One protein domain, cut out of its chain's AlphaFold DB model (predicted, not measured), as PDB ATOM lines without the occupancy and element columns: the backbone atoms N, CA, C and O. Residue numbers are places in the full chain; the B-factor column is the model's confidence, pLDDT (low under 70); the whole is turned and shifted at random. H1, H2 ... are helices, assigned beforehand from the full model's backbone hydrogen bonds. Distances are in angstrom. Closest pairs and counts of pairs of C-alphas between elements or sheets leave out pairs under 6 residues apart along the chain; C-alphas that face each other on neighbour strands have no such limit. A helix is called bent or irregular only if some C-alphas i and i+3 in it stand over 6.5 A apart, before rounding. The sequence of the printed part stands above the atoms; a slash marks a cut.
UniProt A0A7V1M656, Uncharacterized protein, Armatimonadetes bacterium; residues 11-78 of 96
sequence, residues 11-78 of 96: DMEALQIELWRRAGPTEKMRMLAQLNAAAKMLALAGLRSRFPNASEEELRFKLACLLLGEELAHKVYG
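Overview. This is residues 11 to 78 of the 96 residues of an uncharacterized protein of Armatimonadetes bacterium (UniProt A0A7V1M656). One long helix, H2, makes a slanting beam with a helix or helices at each end: H1 is joined to its first end in an open V, with residues 11 to 19 sticking out, while H3 folds back slantwise over its last part and the short H4 packs on H3, away from H2. The middle stretch of H2, residues 32 to 39, is bare, and H1 meets neither H3 nor H4. The printed part has 68 residues with four named helices, in the order H1, H2, H3, H4, and no named strand; its class is all helix. It is only just extended, close to loose, with a radius of gyration of the C-alphas of 16.7 A, and it spans 45 by 26 by 15 A.

Along the chain. H1 is residues 11 to 22 and begins at C-alpha 11, at (262.860, 331.371, 139.828); it is 16.5 A long from first to last C-alpha. H2, residues 25 to 50, is the longest helix, 37.4 A from C-alpha 25 at (255.117, 349.962, 153.704) to C-alpha 50 at (274.858, 327.547, 176.284). H3 is residues 56 to 68, 18.0 A long. H4 is residues 70 to 77, 10.2 A long, and ends at C-alpha 77, at (267.934, 345.931, 183.398). No helix is bent.

Arrangement. H1 and H2 are close but not clearly touching, with 1 pair of C-alphas within 8 A, those of Trp 20 and Lys 28, 7.6 A apart. They run opposite ways at a steep tilt of 58 degrees. H2 touches H3 with residues 40 to 48 alone, and H3 touches H2 with residues 59 to 63 alone. Their closest C-alphas are those of Leu 44 and Leu 63, 6.6 A apart, and the two helices run opposite ways at a steep tilt of 54 degrees. H3 touches H4 with residues 61 to 65 alone; the closest C-alphas are those of Ala 64 and Ala 73, 5.2 A apart. H3 and H4 run opposite ways at a steep tilt of 47 degrees. H1 is apart from H3 and from H4, and H2 is apart from H4. In H1, H2, H3 and H4 every O i to N i+4 pair is within hydrogen-bond range.

Size, cuts and confidence. The outline is elongated, and the two C-alphas farthest apart are those of Asp 11 and Gly 78, 49.5 A. Residues 11 to 19, which belong to H1, and residues 32 to 39, which belong to H2, stand free. The links H1 to H2, H2 to H3 and H3 to H4 are tight, with 2, 5 and 1 residues. The printed part has no cut. The mean pLDDT of the printed part is 95.5, and no printed residue is under 70.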
ATOM      1  N   ASP A  11     264.219 330.878 140.108       93.81
ATOM      2  CA  ASP A  11     262.860 331.371 139.828       93.81
ATOM      3  C   ASP A  11     262.091 331.747 141.105       93.81
ATOM      4  O   ASP A  11     261.323 332.711 141.120       93.81
ATOM      5  N   MET A  12     262.325 331.019 142.200       94.94
ATOM      6  CA  MET A  12     261.715 331.313 143.496       94.94
ATOM      7  C   MET A  12     262.360 332.537 144.145       94.94
ATOM      8  O   MET A  12     261.648 333.360 144.716       94.94
ATOM      9  N   GLU A  13     263.680 332.706 143.999       94.38
ATOM     10  CA  GLU A  13     264.377 333.928 144.419       94.38
ATOM     11  C   GLU A  13     263.830 335.153 143.662       94.38
ATOM     12  O   GLU A  13     263.503 336.172 144.275       94.38
ATOM     13  N   ALA A  14     263.651 335.042 142.340       93.81
ATOM     14  CA  ALA A  14     263.085 336.108 141.516       93.81
ATOM     15  C   ALA A  14     261.656 336.477 141.949       93.81
ATOM     16  O   ALA A  14     261.356 337.662 142.140       93.81
ATOM     17  N   LEU A  15     260.799 335.475 142.179       95.50
ATOM     18  CA  LEU A  15     259.439 335.675 142.682       95.50
ATOM     19  C   LEU A  15     259.438 336.337 144.068       95.50
ATOM     20  O   LEU A  15     258.685 337.279 144.309       95.50
ATOM     21  N   GLN A  16     260.299 335.891 144.981       93.75
ATOM     22  CA  GLN A  16     260.420 336.459 146.323       93.75
ATOM     23  C   GLN A  16     260.824 337.940 146.281       93.75
ATOM     24  O   GLN A  16     260.207 338.770 146.957       93.75
ATOM     25  N   ILE A  17     261.808 338.296 145.448       93.44
ATOM     26  CA  ILE A  17     262.227 339.689 145.242       93.44
ATOM     27  C   ILE A  17     261.070 340.525 144.686       93.44
ATOM     28  O   ILE A  17     260.845 341.654 145.135       93.44
ATOM     29  N   GLU A  18     260.323 339.995 143.718       96.00
ATOM     30  CA  GLU A  18     259.162 340.676 143.152       96.00
ATOM     31  C   GLU A  18     258.073 340.929 144.205       96.00
ATOM     32  O   GLU A  18     257.583 342.056 144.326       96.00
ATOM     33  N   LEU A  19     257.737 339.922 145.015       95.56
ATOM     34  CA  LEU A  19     256.756 340.044 146.094       95.56
ATOM     35  C   LEU A  19     257.182 341.096 147.127       95.56
ATOM     36  O   LEU A  19     256.373 341.939 147.522       95.56
ATOM     37  N   TRP A  20     258.459 341.126 147.514       94.25
ATOM     38  CA  TRP A  20     258.985 342.155 148.414       94.25
ATOM     39  C   TRP A  20     258.932 343.562 147.820       94.25
ATOM     40  O   TRP A  20     258.643 344.523 148.538       94.25
ATOM     41  N   ARG A  21     259.188 343.717 146.516       94.69
ATOM     42  CA  ARG A  21     259.067 345.020 145.843       94.69
ATOM     43  C   ARG A  21     257.622 345.508 145.826       94.69
ATOM     44  O   ARG A  21     257.397 346.687 146.087       94.69
ATOM     45  N   ARG A  22     256.669 344.602 145.584       97.06
ATOM     46  CA  ARG A  22     255.225 344.889 145.548       97.06
ATOM     47  C   ARG A  22     254.617 345.134 146.934       97.06
ATOM     48  O   ARG A  22     253.590 345.802 147.027       97.06
ATOM     49  N   ALA A  23     255.227 344.627 148.007       96.69
ATOM     50  CA  ALA A  23     254.728 344.823 149.364       96.69
ATOM     51  C   ALA A  23     254.691 346.315 149.757       96.69
ATOM     52  O   ALA A  23     255.683 347.046 149.635       96.69
ATOM     53  N   GLY A  24     253.539 346.752 150.273       97.94
ATOM     54  CA  GLY A  24     253.358 348.104 150.802       97.94
ATOM     55  C   GLY A  24     254.166 348.353 152.088       97.94
ATOM     56  O   GLY A  24     254.638 347.404 152.717       97.94
ATOM     57  N   PRO A  25     254.314 349.618 152.527       96.62
ATOM     58  CA  PRO A  25     255.117 349.962 153.704       96.62
ATOM     59  C   PRO A  25     254.700 349.224 154.985       96.62
ATOM     60  O   PRO A  25     255.543 348.639 155.661       96.62
ATOM     61  N   THR A  26     253.401 349.180 155.294       97.88
ATOM     62  CA  THR A  26     252.879 348.488 156.485       97.88
ATOM     63  C   THR A  26     253.155 346.987 156.443       97.88
ATOM     64  O   THR A  26     253.523 346.390 157.452       97.88
ATOM     65  N   GLU A  27     253.033 346.382 155.264       97.19
ATOM     66  CA  GLU A  27     253.283 344.956 155.073       97.19
ATOM     67  C   GLU A  27     254.765 344.618 155.279       97.19
ATOM     68  O   GLU A  27     255.100 343.666 155.983       97.19
ATOM     69  N   LYS A  28     255.665 345.465 154.770       97.06
ATOM     70  CA  LYS A  28     257.106 345.357 155.036       97.06
ATOM     71  C   LYS A  28     257.419 345.474 156.526       97.06
ATOM     72  O   LYS A  28     258.206 344.685 157.044       97.06
ATOM     73  N   MET A  29     256.776 346.404 157.234       97.88
ATOM     74  CA  MET A  29     256.951 346.535 158.684       97.88
ATOM     75  C   MET A  29     256.463 345.298 159.439       97.88
ATOM     76  O   MET A  29     257.131 344.849 160.371       97.88
ATOM     77  N   ARG A  30     255.347 344.698 159.012       97.75
ATOM     78  CA  ARG A  30     254.844 343.441 159.576       97.75
ATOM     79  C   ARG A  30     255.833 342.296 159.360       97.75
ATOM     80  O   ARG A  30     256.145 341.585 160.313       97.75
ATOM     81  N   MET A  31     256.363 342.143 158.145       96.31
ATOM     82  CA  MET A  31     257.389 341.139 157.830       96.31
ATOM     83  C   MET A  31     258.647 341.337 158.686       96.31
ATOM     84  O   MET A  31     259.153 340.383 159.274       96.31
ATOM     85  N   LEU A  32     259.118 342.581 158.829       96.62
ATOM     86  CA  LEU A  32     260.282 342.903 159.655       96.62
ATOM     87  C   LEU A  32     260.043 342.602 161.142       96.62
ATOM     88  O   LEU A  32     260.937 342.090 161.818       96.62
ATOM     89  N   ALA A  33     258.850 342.890 161.664       97.31
ATOM     90  CA  ALA A  33     258.489 342.565 163.042       97.31
ATOM     91  C   ALA A  33     258.480 341.045 163.280       97.31
ATOM     92  O   ALA A  33     259.027 340.575 164.280       97.31
ATOM     93  N   GLN A  34     257.928 340.275 162.336       97.88
ATOM     94  CA  GLN A  34     257.933 338.810 162.385       97.88
ATOM     95  C   GLN A  34     259.356 338.244 162.335       97.88
ATOM     96  O   GLN A  34     259.706 337.395 163.156       97.88
ATOM     97  N   LEU A  35     260.203 338.769 161.444       97.31
ATOM     98  CA  LEU A  35     261.608 338.377 161.353       97.31
ATOM     99  C   LEU A  35     262.364 338.665 162.659       97.31
ATOM    100  O   LEU A  35     263.095 337.810 163.153       97.31
ATOM    101  N   ASN A  36     262.147 339.838 163.263       96.62
ATOM    102  CA  ASN A  36     262.752 340.186 164.550       96.62
ATOM    103  C   ASN A  36     262.307 339.246 165.679       96.62
ATOM    104  O   ASN A  36     263.128 338.859 166.510       96.62
ATOM    105  N   ALA A  37     261.028 338.864 165.723       97.50
ATOM    106  CA  ALA A  37     260.539 337.897 166.701       97.50
ATOM    107  C   ALA A  37     261.211 336.526 166.513       97.50
ATOM    108  O   ALA A  37     261.698 335.947 167.485       97.50
ATOM    109  N   ALA A  38     261.319 336.047 165.270       98.00
ATOM    110  CA  ALA A  38     261.995 334.792 164.945       98.00
ATOM    111  C   ALA A  38     263.480 334.802 165.338       98.00
ATOM    112  O   ALA A  38     263.947 333.886 166.015       98.00
ATOM    113  N   ALA A  39     264.207 335.870 165.001       97.38
ATOM    114  CA  ALA A  39     265.612 336.023 165.369       97.38
ATOM    115  C   ALA A  39     265.817 336.004 166.895       97.38
ATOM    116  O   ALA A  39     266.714 335.324 167.392       97.38
ATOM    117  N   LYS A  40     264.949 336.686 167.657       97.06
ATOM    118  CA  LYS A  40     264.984 336.668 169.131       97.06
ATOM    119  C   LYS A  40     264.725 335.273 169.698       97.06
ATOM    120  O   LYS A  40     265.417 334.873 170.632       97.06
ATOM    121  N   MET A  41     263.774 334.523 169.133       98.00
ATOM    122  CA  MET A  41     263.501 333.140 169.548       98.00
ATOM    123  C   MET A  41     264.715 332.233 169.326       98.00
ATOM    124  O   MET A  41     265.102 331.499 170.236       98.00
ATOM    125  N   LEU A  42     265.357 332.326 168.158       98.31
ATOM    126  CA  LEU A  42     266.567 331.558 167.847       98.31
ATOM    127  C   LEU A  42     267.732 331.928 168.775       98.31
ATOM    128  O   LEU A  42     268.395 331.045 169.320       98.31
ATOM    129  N   ALA A  43     267.951 333.223 169.013       98.25
ATOM    130  CA  ALA A  43     268.983 333.691 169.934       98.25
ATOM    131  C   ALA A  43     268.752 333.163 171.360       98.25
ATOM    132  O   ALA A  43     269.688 332.669 171.993       98.25
ATOM    133  N   LEU A  44     267.506 333.203 171.845       98.19
ATOM    134  CA  LEU A  44     267.134 332.692 173.163       98.19
ATOM    135  C   LEU A  44     267.318 331.172 173.270       98.19
ATOM    136  O   LEU A  44     267.840 330.695 174.275       98.19
ATOM    137  N   ALA A  45     266.956 330.409 172.234       98.19
ATOM    138  CA  ALA A  45     267.207 328.968 172.186       98.19
ATOM    139  C   ALA A  45     268.713 328.659 172.268       98.19
ATOM    140  O   ALA A  45     269.142 327.827 173.070       98.19
ATOM    141  N   GLY A  46     269.535 329.401 171.520       98.06
ATOM    142  CA  GLY A  46     270.989 329.290 171.599       98.06
ATOM    143  C   GLY A  46     271.556 329.688 172.968       98.06
ATOM    144  O   GLY A  46     272.553 329.117 173.404       98.06
ATOM    145  N   LEU A  47     270.960 330.662 173.662       98.25
ATOM    146  CA  LEU A  47     271.351 331.018 175.031       98.25
ATOM    147  C   LEU A  47     270.995 329.910 176.028       98.25
ATOM    148  O   LEU A  47     271.847 329.554 176.833       98.25
ATOM    149  N   ARG A  48     269.799 329.317 175.934       98.06
ATOM    150  CA  ARG A  48     269.386 328.177 176.774       98.06
ATOM    151  C   ARG A  48     270.315 326.977 176.612       98.06
ATOM    152  O   ARG A  48     270.691 326.363 177.601       98.06
ATOM    153  N   SER A  49     270.740 326.688 175.382       98.12
ATOM    154  CA  SER A  49     271.709 325.618 175.114       98.12
ATOM    155  C   SER A  49     273.084 325.892 175.740       98.12
ATOM    156  O   SER A  49     273.711 324.974 176.258       98.12
ATOM    157  N   ARG A  50     273.550 327.149 175.727       97.81
ATOM    158  CA  ARG A  50     274.858 327.547 176.284       97.81
ATOM    159  C   ARG A  50     274.851 327.725 177.805       97.81
ATOM    160  O   ARG A  50     275.886 327.550 178.438       97.81
ATOM    161  N   PHE A  51     273.707 328.080 178.385       96.94
ATOM    162  CA  PHE A  51     273.534 328.346 179.812       96.94
ATOM    163  C   PHE A  51     272.350 327.537 180.370       96.94
ATOM    164  O   PHE A  51     271.317 328.121 180.701       96.94
ATOM    165  N   PRO A  52     272.476 326.203 180.491       96.19
ATOM    166  CA  PRO A  52     271.355 325.330 180.856       96.19
ATOM    167  C   PRO A  52     270.777 325.601 182.254       96.19
ATOM    168  O   PRO A  52     269.605 325.330 182.488       96.19
ATOM    169  N   ASN A  53     271.575 326.168 183.164       95.94
ATOM    170  CA  ASN A  53     271.167 326.483 184.539       95.94
ATOM    171  C   ASN A  53     270.787 327.957 184.736       95.94
ATOM    172  O   ASN A  53     270.552 328.374 185.868       95.94
ATOM    173  N   ALA A  54     270.787 328.762 183.669       94.88
ATOM    174  CA  ALA A  54     270.406 330.161 183.778       94.88
ATOM    175  C   ALA A  54     268.894 330.287 183.984       94.88
ATOM    176  O   ALA A  54     268.087 329.691 183.269       94.88
ATOM    177  N   SER A  55     268.526 331.123 184.941       94.06
ATOM    178  CA  SER A  55     267.168 331.607 185.135       94.06
ATOM    179  C   SER A  55     266.659 332.373 183.909       94.06
ATOM    180  O   SER A  55     267.419 332.905 183.096       94.06
ATOM    181  N   GLU A  56     265.339 332.494 183.788       93.62
ATOM    182  CA  GLU A  56     264.726 333.243 182.687       93.62
ATOM    183  C   GLU A  56     265.127 334.734 182.703       93.62
ATOM    184  O   GLU A  56     265.283 335.346 181.647       93.62
ATOM    185  N   GLU A  57     265.369 335.320 183.879       92.75
ATOM    186  CA  GLU A  57     265.867 336.696 184.003       92.75
ATOM    187  C   GLU A  57     267.307 336.841 183.490       92.75
ATOM    188  O   GLU A  57     267.601 337.773 182.740       92.75
ATOM    189  N   GLU A  58     268.185 335.882 183.807       94.81
ATOM    190  CA  GLU A  58     269.554 335.834 183.278       94.81
ATOM    191  C   GLU A  58     269.568 335.698 181.758       94.81
ATOM    192  O   GLU A  58     270.357 336.354 181.075       94.81
ATOM    193  N   LEU A  59     268.687 334.859 181.212       96.25
ATOM    194  CA  LEU A  59     268.560 334.678 179.770       96.25
ATOM    195  C   LEU A  59     268.055 335.952 179.083       96.25
ATOM    196  O   LEU A  59     268.575 336.314 178.027       96.25
ATOM    197  N   ARG A  60     267.101 336.672 179.689       94.62
ATOM    198  CA  ARG A  60     266.629 337.974 179.186       94.62
ATOM    199  C   ARG A  60     267.728 339.029 179.211       94.62
ATOM    200  O   ARG A  60     267.896 339.730 178.217       94.62
ATOM    201  N   PHE A  61     268.501 339.111 180.295       95.56
ATOM    202  CA  PHE A  61     269.637 340.030 180.378       95.56
ATOM    203  C   PHE A  61     270.696 339.706 179.315       95.56
ATOM    204  O   PHE A  61     271.113 340.585 178.565       95.56
ATOM    205  N   LYS A  62     271.069 338.430 179.164       96.12
ATOM    206  CA  LYS A  62     272.013 337.989 178.123       96.12
ATOM    207  C   LYS A  62     271.496 338.279 176.713       96.12
ATOM    208  O   LYS A  62     272.273 338.703 175.862       96.12
ATOM    209  N   LEU A  63     270.199 338.095 176.462       97.12
ATOM    210  CA  LEU A  63     269.581 338.469 175.189       97.12
ATOM    211  C   LEU A  63     269.662 339.984 174.959       97.12
ATOM    212  O   LEU A  63     269.986 340.409 173.855       97.12
ATOM    213  N   ALA A  64     269.427 340.798 175.989       96.00
ATOM    214  CA  ALA A  64     269.576 342.247 175.902       96.00
ATOM    215  C   ALA A  64     271.022 342.660 175.589       96.00
ATOM    216  O   ALA A  64     271.220 343.497 174.712       96.00
ATOM    217  N   CYS A  65     272.024 342.028 176.212       96.25
ATOM    218  CA  CYS A  65     273.431 342.264 175.878       96.25
ATOM    219  C   CYS A  65     273.738 341.931 174.412       96.25
ATOM    220  O   CYS A  65     274.444 342.691 173.757       96.25
ATOM    221  N   LEU A  66     273.185 340.836 173.874       95.88
ATOM    222  CA  LEU A  66     273.371 340.468 172.464       95.88
ATOM    223  C   LEU A  66     272.717 341.459 171.491       95.88
ATOM    224  O   LEU A  66     273.256 341.693 170.415       95.88
ATOM    225  N   LEU A  67     271.547 342.003 171.836       94.69
ATOM    226  CA  LEU A  67     270.766 342.855 170.932       94.69
ATOM    227  C   LEU A  67     271.147 344.336 171.002       94.69
ATOM    228  O   LEU A  67     271.074 345.029 169.992       94.69
ATOM    229  N   LEU A  68     271.482 344.828 172.193       93.88
ATOM    230  CA  LEU A  68     271.692 346.253 172.466       93.88
ATOM    231  C   LEU A  68     273.154 346.579 172.802       93.88
ATOM    232  O   LEU A  68     273.533 347.746 172.802       93.88
ATOM    233  N   GLY A  69     273.964 345.566 173.116       94.56
ATOM    234  CA  GLY A  69     275.260 345.732 173.768       94.56
ATOM    235  C   GLY A  69     275.138 345.814 175.294       94.56
ATOM    236  O   GLY A  69     274.076 346.114 175.846       94.56
ATOM    237  N   GLU A  70     276.242 345.540 175.992       92.62
ATOM    238  CA  GLU A  70     276.273 345.472 177.461       92.62
ATOM    239  C   GLU A  70     275.898 346.799 178.130       92.62
ATOM    240  O   GLU A  70     275.151 346.808 179.106       92.62
ATOM    241  N   GLU A  71     276.362 347.930 177.589       93.56
ATOM    242  CA  GLU A  71     276.099 349.250 178.174       93.56
ATOM    243  C   GLU A  71     274.594 349.556 178.227       93.56
ATOM    244  O   GLU A  71     274.063 349.951 179.268       93.56
ATOM    245  N   LEU A  72     273.884 349.346 177.113       94.12
ATOM    246  CA  LEU A  72     272.442 349.576 177.045       94.12
ATOM    247  C   LEU A  72     271.665 348.519 177.828       94.12
ATOM    248  O   LEU A  72     270.696 348.864 178.505       94.12
ATOM    249  N   ALA A  73     272.100 347.258 177.806       94.44
ATOM    250  CA  ALA A  73     271.482 346.210 178.611       94.44
ATOM    251  C   ALA A  73     271.526 346.547 180.110       94.44
ATOM    252  O   ALA A  73     270.512 346.423 180.797       94.44
ATOM    253  N   HIS A  74     272.655 347.061 180.603       92.81
ATOM    254  CA  HIS A  74     272.786 347.509 181.988       92.81
ATOM    255  C   HIS A  74     271.928 348.729 182.323       92.81
ATOM    256  O   HIS A  74     271.417 348.821 183.436       92.81
ATOM    257  N   LYS A  75     271.723 349.659 181.385       90.81
ATOM    258  CA  LYS A  75     270.809 350.792 181.609       90.81
ATOM    259  C   LYS A  75     269.348 350.341 181.711       90.81
ATOM    260  O   LYS A  75     268.603 350.908 182.501       90.81
ATOM    261  N   VAL A  76     268.946 349.330 180.938       88.12
ATOM    262  CA  VAL A  76     267.557 348.833 180.899       88.12
ATOM    263  C   VAL A  76     267.243 347.896 182.067       88.12
ATOM    264  O   VAL A  76     266.183 348.010 182.673       88.12
ATOM    265  N   TYR A  77     268.151 346.975 182.388       84.25
ATOM    266  CA  TYR A  77     267.934 345.931 183.398       84.25
ATOM    267  C   TYR A  77     268.637 346.213 184.734       84.25
ATOM    268  O   TYR A  77     268.490 345.449 185.686       84.25
ATOM    269  N   GLY A  78     269.406 347.300 184.821       80.56
ATOM    270  CA  GLY A  78     270.249 347.611 185.969       80.56
ATOM    271  C   GLY A  78     271.523 346.761 186.031       80.56
ATOM    272  O   GLY A  78     271.947 346.101 185.072       80.56
TER     273      GLY A  78